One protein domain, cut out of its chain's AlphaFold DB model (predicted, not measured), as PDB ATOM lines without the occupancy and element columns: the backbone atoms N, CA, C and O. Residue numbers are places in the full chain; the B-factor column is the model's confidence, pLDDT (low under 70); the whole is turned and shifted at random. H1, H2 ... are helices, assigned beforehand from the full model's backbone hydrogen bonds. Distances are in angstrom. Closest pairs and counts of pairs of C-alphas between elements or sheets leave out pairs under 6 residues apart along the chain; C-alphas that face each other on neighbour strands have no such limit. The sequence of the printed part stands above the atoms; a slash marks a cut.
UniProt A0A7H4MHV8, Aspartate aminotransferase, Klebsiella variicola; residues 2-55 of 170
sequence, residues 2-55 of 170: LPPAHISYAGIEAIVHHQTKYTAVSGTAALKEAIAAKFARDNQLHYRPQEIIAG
ATOM      1  N   LEU A   2      -7.760 -15.048 -17.414       87.50
ATOM      2  CA  LEU A   2      -8.438 -15.880 -18.417       87.50
ATOM      3  C   LEU A   2      -7.407 -16.676 -19.234       87.50
ATOM      4  O   LEU A   2      -6.282 -16.192 -19.398       87.50
ATOM      5  N   PRO A   3      -7.755 -17.868 -19.750       90.88
ATOM      6  CA  PRO A   3      -6.877 -18.596 -20.659       90.88
ATOM      7  C   PRO A   3      -6.646 -17.804 -21.963       90.88
ATOM      8  O   PRO A   3      -7.544 -17.080 -22.404       90.88
ATOM      9  N   PRO A   4      -5.473 -17.940 -22.614       96.81
ATOM     10  CA  PRO A   4      -5.227 -17.353 -23.930       96.81
ATOM     11  C   PRO A   4      -6.270 -17.799 -24.965       96.81
ATOM     12  O   PRO A   4      -6.668 -18.962 -24.985       96.81
ATOM     13  N   ALA A   5      -6.667 -16.897 -25.868       97.44
ATOM     14  CA  ALA A   5      -7.783 -17.127 -26.793       97.44
ATOM     15  C   ALA A   5      -7.642 -18.406 -27.640       97.44
ATOM     16  O   ALA A   5      -8.605 -19.151 -27.788       97.44
ATOM     17  N   HIS A   6      -6.439 -18.705 -28.141       97.56
ATOM     18  CA  HIS A   6      -6.193 -19.903 -28.949       97.56
ATOM     19  C   HIS A   6      -6.436 -21.214 -28.178       97.56
ATOM     20  O   HIS A   6      -6.861 -22.194 -28.779       97.56
ATOM     21  N   ILE A   7      -6.234 -21.231 -26.853       97.50
ATOM     22  CA  ILE A   7      -6.540 -22.398 -26.009       97.50
ATOM     23  C   ILE A   7      -8.054 -22.577 -25.884       97.50
ATOM     24  O   ILE A   7      -8.563 -23.686 -26.034       97.50
ATOM     25  N   SER A   8      -8.782 -21.480 -25.659       97.31
ATOM     26  CA  SER A   8     -10.247 -21.501 -25.609       97.31
ATOM     27  C   SER A   8     -10.849 -21.986 -26.929       97.31
ATOM     28  O   SER A   8     -11.741 -22.833 -26.919       97.31
ATOM     29  N   TYR A   9     -10.337 -21.504 -28.068       98.12
ATOM     30  CA  TYR A   9     -10.802 -21.936 -29.387       98.12
ATOM     31  C   TYR A   9     -10.487 -23.405 -29.677       98.12
ATOM     32  O   TYR A   9     -11.370 -24.096 -30.172       98.12
ATOM     33  N   ALA A  10      -9.310 -23.912 -29.293       97.62
ATOM     34  CA  ALA A  10      -8.994 -25.337 -29.427       97.62
ATOM     35  C   ALA A  10      -9.970 -26.227 -28.632       97.62
ATOM     36  O   ALA A  10     -10.376 -27.289 -29.101       97.62
ATOM     37  N   GLY A  11     -10.404 -25.777 -27.447       97.50
ATOM     38  CA  GLY A  11     -11.444 -26.460 -26.672       97.50
ATOM     39  C   GLY A  11     -12.804 -26.482 -27.381       97.50
ATOM     40  O   GLY A  11     -13.461 -27.522 -27.416       97.50
ATOM     41  N   ILE A  12     -13.213 -25.361 -27.986       98.19
ATOM     42  CA  ILE A  12     -14.449 -25.279 -28.785       98.19
ATOM     43  C   ILE A  12     -14.358 -26.195 -30.010       98.19
ATOM     44  O   ILE A  12     -15.284 -26.956 -30.283       98.19
ATOM     45  N   GLU A  13     -13.237 -26.156 -30.724       98.38
ATOM     46  CA  GLU A  13     -12.980 -26.978 -31.904       98.38
ATOM     47  C   GLU A  13     -13.059 -28.476 -31.573       98.38
ATOM     48  O   GLU A  13     -13.763 -29.222 -32.254       98.38
ATOM     49  N   ALA A  14     -12.446 -28.918 -30.470       97.94
ATOM     50  CA  ALA A  14     -12.532 -30.305 -30.013       97.94
ATOM     51  C   ALA A  14     -13.985 -30.758 -29.756       97.94
ATOM     52  O   ALA A  14     -14.349 -31.890 -30.088       97.94
ATOM     53  N   ILE A  15     -14.834 -29.874 -29.215       98.44
ATOM     54  CA  ILE A  15     -16.267 -30.143 -29.011       98.44
ATOM     55  C   ILE A  15     -16.996 -30.263 -30.356       98.44
ATOM     56  O   ILE A  15     -17.738 -31.229 -30.560       98.44
ATOM     57  N   VAL A  16     -16.768 -29.319 -31.276       98.50
ATOM     58  CA  VAL A  16     -17.382 -29.302 -32.618       98.50
ATOM     59  C   VAL A  16     -16.996 -30.546 -33.422       98.50
ATOM     60  O   VAL A  16     -17.848 -31.135 -34.079       98.50
ATOM     61  N   HIS A  17     -15.750 -31.006 -33.305       98.00
ATOM     62  CA  HIS A  17     -15.259 -32.231 -33.943       98.00
ATOM     63  C   HIS A  17     -15.510 -33.507 -33.126       98.00
ATOM     64  O   HIS A  17     -14.938 -34.557 -33.422       98.00
ATOM     65  N   HIS A  18     -16.377 -33.445 -32.112       97.38
ATOM     66  CA  HIS A  18     -16.835 -34.599 -31.339       97.38
ATOM     67  C   HIS A  18     -15.714 -35.413 -30.665       97.38
ATOM     68  O   HIS A  18     -15.846 -36.628 -30.482       97.38
ATOM     69  N   GLN A  19     -14.637 -34.758 -30.218       97.00
ATOM     70  CA  GLN A  19     -13.588 -35.365 -29.387       97.00
ATOM     71  C   GLN A  19     -14.071 -35.571 -27.934       97.00
ATOM     72  O   GLN A  19     -13.475 -35.090 -26.976       97.00
ATOM     73  N   THR A  20     -15.195 -36.270 -27.766       96.31
ATOM     74  CA  THR A  20     -15.941 -36.411 -26.498       96.31
ATOM     75  C   THR A  20     -15.968 -37.843 -25.964       96.31
ATOM     76  O   THR A  20     -16.683 -38.151 -25.011       96.31
ATOM     77  N   LYS A  21     -15.223 -38.753 -26.599       96.19
ATOM     78  CA  LYS A  21     -15.101 -40.150 -26.169       96.19
ATOM     79  C   LYS A  21     -13.975 -40.304 -25.153       96.19
ATOM     80  O   LYS A  21     -13.129 -39.424 -25.005       96.19
ATOM     81  N   TYR A  22     -13.957 -41.447 -24.472       97.50
ATOM     82  CA  TYR A  22     -12.853 -41.779 -23.583       97.50
ATOM     83  C   TYR A  22     -11.523 -41.759 -24.331       97.50
ATOM     84  O   TYR A  22     -11.398 -42.266 -25.446       97.50
ATOM     85  N   THR A  23     -10.531 -41.170 -23.679       96.50
ATOM     86  CA  THR A  23      -9.140 -41.191 -24.117       96.50
ATOM     87  C   THR A  23      -8.385 -42.267 -23.339       96.50
ATOM     88  O   THR A  23      -8.927 -42.890 -22.421       96.50
ATOM     89  N   ALA A  24      -7.128 -42.522 -23.702       95.75
ATOM     90  CA  ALA A  24      -6.277 -43.393 -22.900       95.75
ATOM     91  C   ALA A  24      -6.130 -42.834 -21.474       95.75
ATOM     92  O   ALA A  24      -5.973 -41.628 -21.294       95.75
ATOM     93  N   VAL A  25      -6.111 -43.717 -20.470       94.88
ATOM     94  CA  VAL A  25      -6.059 -43.342 -19.040       94.88
ATOM     95  C   VAL A  25      -4.876 -42.422 -18.717       94.88
ATOM     96  O   VAL A  25      -5.005 -41.520 -17.901       94.88
ATOM     97  N   SER A  26      -3.733 -42.607 -19.386       94.50
ATOM     98  CA  SER A  26      -2.542 -41.770 -19.193       94.50
ATOM     99  C   SER A  26      -2.550 -40.446 -19.975       94.50
ATOM    100  O   SER A  26      -1.538 -39.746 -19.975       94.50
ATOM    101  N   GLY A  27      -3.622 -40.141 -20.709       96.06
ATOM    102  CA  GLY A  27      -3.706 -39.041 -21.671       96.06
ATOM    103  C   GLY A  27      -3.514 -39.478 -23.128       96.06
ATOM    104  O   GLY A  27      -2.978 -40.552 -23.412       96.06
ATOM    105  N   THR A  28      -3.959 -38.632 -24.064       97.25
ATOM    106  CA  THR A  28      -3.837 -38.864 -25.514       97.25
ATOM    107  C   THR A  28      -2.373 -38.878 -25.966       97.25
ATOM    108  O   THR A  28      -1.521 -38.222 -25.364       97.25
ATOM    109  N   ALA A  29      -2.074 -39.598 -27.055       96.94
ATOM    110  CA  ALA A  29      -0.720 -39.661 -27.615       96.94
ATOM    111  C   ALA A  29      -0.179 -38.261 -27.959       96.94
ATOM    112  O   ALA A  29       0.888 -37.886 -27.480       96.94
ATOM    113  N   ALA A  30      -0.978 -37.454 -28.667       97.00
ATOM    114  CA  ALA A  30      -0.615 -36.091 -29.053       97.00
ATOM    115  C   ALA A  30      -0.294 -35.187 -27.846       97.00
ATOM    116  O   ALA A  30       0.674 -34.430 -27.877       97.00
ATOM    117  N   LEU A  31      -1.061 -35.284 -26.749       97.38
ATOM    118  CA  LEU A  31      -0.787 -34.504 -25.537       97.38
ATOM    119  C   LEU A  31       0.532 -34.929 -24.883       97.38
ATOM    120  O   LEU A  31       1.323 -34.084 -24.470       97.38
ATOM    121  N   LYS A  32       0.787 -36.236 -24.800       98.00
ATOM    122  CA  LYS A  32       2.014 -36.770 -24.199       98.00
ATOM    123  C   LYS A  32       3.258 -36.384 -25.001       98.00
ATOM    124  O   LYS A  32       4.265 -36.012 -24.403       98.00
ATOM    125  N   GLU A  33       3.178 -36.407 -26.328       97.88
ATOM    126  CA  GLU A  33       4.240 -35.923 -27.218       97.88
ATOM    127  C   GLU A  33       4.492 -34.421 -27.035       97.88
ATOM    128  O   GLU A  33       5.642 -34.002 -26.892       97.88
ATOM    129  N   ALA A  34       3.431 -33.611 -26.944       98.00
ATOM    130  CA  ALA A  34       3.552 -32.175 -26.695       98.00
ATOM    131  C   ALA A  34       4.202 -31.867 -25.332       98.00
ATOM    132  O   ALA A  34       5.045 -30.971 -25.236       98.00
ATOM    133  N   ILE A  35       3.860 -32.629 -24.285       97.88
ATOM    134  CA  ILE A  35       4.487 -32.521 -22.959       97.88
ATOM    135  C   ILE A  35       5.973 -32.901 -23.028       97.88
ATOM    136  O   ILE A  35       6.808 -32.158 -22.510       97.88
ATOM    137  N   ALA A  36       6.326 -34.005 -23.698       97.94
ATOM    138  CA  ALA A  36       7.722 -34.415 -23.880       97.94
ATOM    139  C   ALA A  36       8.539 -33.331 -24.602       97.94
ATOM    140  O   ALA A  36       9.624 -32.958 -24.153       97.94
ATOM    141  N   ALA A  37       7.984 -32.769 -25.680       98.25
ATOM    142  CA  ALA A  37       8.609 -31.685 -26.429       98.25
ATOM    143  C   ALA A  37       8.775 -30.413 -25.580       98.25
ATOM    144  O   ALA A  37       9.812 -29.752 -25.654       98.25
ATOM    145  N   LYS A  38       7.784 -30.077 -24.740       98.31
ATOM    146  CA  LYS A  38       7.869 -28.955 -23.794       98.31
ATOM    147  C   LYS A  38       9.002 -29.161 -22.784       98.31
ATOM    148  O   LYS A  38       9.791 -28.240 -22.585       98.31
ATOM    149  N   PHE A  39       9.105 -30.343 -22.175       98.25
ATOM    150  CA  PHE A  39      10.184 -30.651 -21.230       98.25
ATOM    151  C   PHE A  39      11.566 -30.575 -21.884       98.25
ATOM    152  O   PHE A  39      12.485 -30.007 -21.295       98.25
ATOM    153  N   ALA A  40      11.711 -31.065 -23.116       97.75
ATOM    154  CA  ALA A  40      12.972 -30.963 -23.843       97.75
ATOM    155  C   ALA A  40      13.338 -29.498 -24.140       97.75
ATOM    156  O   ALA A  40      14.471 -29.086 -23.899       97.75
ATOM    157  N   ARG A  41      12.372 -28.700 -24.614       98.44
ATOM    158  CA  ARG A  41      12.577 -27.293 -24.989       98.44
ATOM    159  C   ARG A  41      12.862 -26.386 -23.790       98.44
ATOM    160  O   ARG A  41      13.801 -25.601 -23.844       98.44
ATOM    161  N   ASP A  42      12.051 -26.477 -22.739       97.12
ATOM    162  CA  ASP A  42      12.064 -25.499 -21.644       97.12
ATOM    163  C   ASP A  42      12.950 -25.948 -20.473       97.12
ATOM    164  O   ASP A  42      13.476 -25.117 -19.737       97.12
ATOM    165  N   ASN A  43      13.098 -27.263 -20.276       95.62
ATOM    166  CA  ASN A  43      13.749 -27.839 -19.098       95.62
ATOM    167  C   ASN A  43      14.975 -28.698 -19.437       95.62
ATOM    168  O   ASN A  43      15.656 -29.139 -18.514       95.62
ATOM    169  N   GLN A  44      15.261 -28.936 -20.725       97.19
ATOM    170  CA  GLN A  44      16.340 -29.822 -21.184       97.19
ATOM    171  C   GLN A  44      16.197 -31.258 -20.641       97.19
ATOM    172  O   GLN A  44      17.184 -31.947 -20.385       97.19
ATOM    173  N   LEU A  45      14.953 -31.708 -20.449       96.12
ATOM    174  CA  LEU A  45      14.623 -33.051 -19.971       96.12
ATOM    175  C   LEU A  45      14.006 -33.880 -21.097       96.12
ATOM    176  O   LEU A  45      13.041 -33.463 -21.735       96.12
ATOM    177  N   HIS A  46      14.543 -35.078 -21.310       97.06
ATOM    178  CA  HIS A  46      14.085 -35.994 -22.350       97.06
ATOM    179  C   HIS A  46      13.311 -37.154 -21.726       97.06
ATOM    180  O   HIS A  46      13.903 -38.029 -21.101       97.06
ATOM    181  N   TYR A  47      11.993 -37.165 -21.928       97.00
ATOM    182  CA  TYR A  47      11.108 -38.246 -21.498       97.00
ATOM    183  C   TYR A  47      10.499 -38.955 -22.698       97.00
ATOM    184  O   TYR A  47      10.074 -38.321 -23.670       97.00
ATOM    185  N   ARG A  48      10.408 -40.280 -22.613       96.94
ATOM    186  CA  ARG A  48       9.611 -41.078 -23.547       96.94
ATOM    187  C   ARG A  48       8.130 -40.879 -23.227       96.94
ATOM    188  O   ARG A  48       7.784 -40.713 -22.056       96.94
ATOM    189  N   PRO A  49       7.216 -40.991 -24.206       93.81
ATOM    190  CA  PRO A  49       5.786 -40.891 -23.927       93.81
ATOM    191  C   PRO A  49       5.324 -41.836 -22.806       93.81
ATOM    192  O   PRO A  49       4.467 -41.474 -22.011       93.81
ATOM    193  N   GLN A  50       5.901 -43.030 -22.664       96.12
ATOM    194  CA  GLN A  50       5.541 -43.990 -21.610       96.12
ATOM    195  C   GLN A  50       5.889 -43.511 -20.188       96.12
ATOM    196  O   GLN A  50       5.335 -44.034 -19.229       96.12
ATOM    197  N   GLU A  51       6.751 -42.502 -20.050       97.00
ATOM    198  CA  GLU A  51       7.159 -41.891 -18.776       97.00
ATOM    199  C   GLU A  51       6.293 -40.669 -18.414       97.00
ATOM    200  O   GLU A  51       6.527 -40.024 -17.396       97.00
ATOM    201  N   ILE A  52       5.279 -40.350 -19.230       97.12
ATOM    202  CA  ILE A  52       4.387 -39.195 -19.053       97.12
ATOM    203  C   ILE A  52       2.951 -39.661 -18.799       97.12
ATOM    204  O   ILE A  52       2.396 -40.479 -19.543       97.12
ATOM    205  N   ILE A  53       2.323 -39.074 -17.782       96.69
ATOM    206  CA  ILE A  53       0.901 -39.231 -17.463       96.69
ATOM    207  C   ILE A  53       0.272 -37.837 -17.398       96.69
ATOM    208  O   ILE A  53       0.756 -36.972 -16.672       96.69
ATOM    209  N   ALA A  54      -0.811 -37.627 -18.143       96.38
ATOM    210  CA  ALA A  54      -1.683 -36.469 -17.987       96.38
ATOM    211  C   ALA A  54      -2.861 -36.831 -17.072       96.38
ATOM    212  O   ALA A  54      -3.438 -37.908 -17.201       96.38
ATOM    213  N   GLY A  55      -3.217 -35.930 -16.160       94.50
ATOM    214  CA  GLY A  55      -4.320 -36.111 -15.216       94.50
ATOM    215  C   GLY A  55      -5.173 -34.853 -15.089       94.50
ATOM    216  O   GLY A  55      -4.882 -33.822 -15.700       94.50
TER     217      GLY A  55
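What this domain is: This is residues 2 to 55 of the 170 residues of the protein "Aspartate aminotransferase" of Klebsiella variicola (UniProt A0A7H4MHV8). Two helices, H1 and then H2, form the arms of a wide, open U, with a long link across its closed end and the middle between the arms empty. After H2 the last stretch, residues 44 to 55, folds back along H2 toward where that helix begins. The printed part has 54 residues, two named helices and no named strand, and its class is all helix. It is loose, with a radius of gyration of the C-alphas of 13.1 A, and spans 34 by 26 by 15 A.

Where its parts are: H1 is residues 5 to 16, 16.6 A long, beginning at C-alpha 5 (-7.783, -17.127, -26.793). H2 is residues 29 to 43, 20.5 A long, ending at C-alpha 43 (13.749, -27.839, -19.098).

How they stand to each other: H1 and H2 are apart, with no C-alpha of the one within 8 A of the other. Residues 12 to 18, of which 12 to 16 belong to H1, stand free, and so do residues 2 to 10, of which 5 to 10 belong to H1. In both helices every O i to N i+4 pair is within hydrogen-bond range.

The domain as a whole: The C-alphas of Val 16 and Gln 44, the two farthest apart, are 35.6 A apart. The link from H1 to H2, 12 residues, is long. The printed part has no cut, and no printed residue is under 70 in pLDDT.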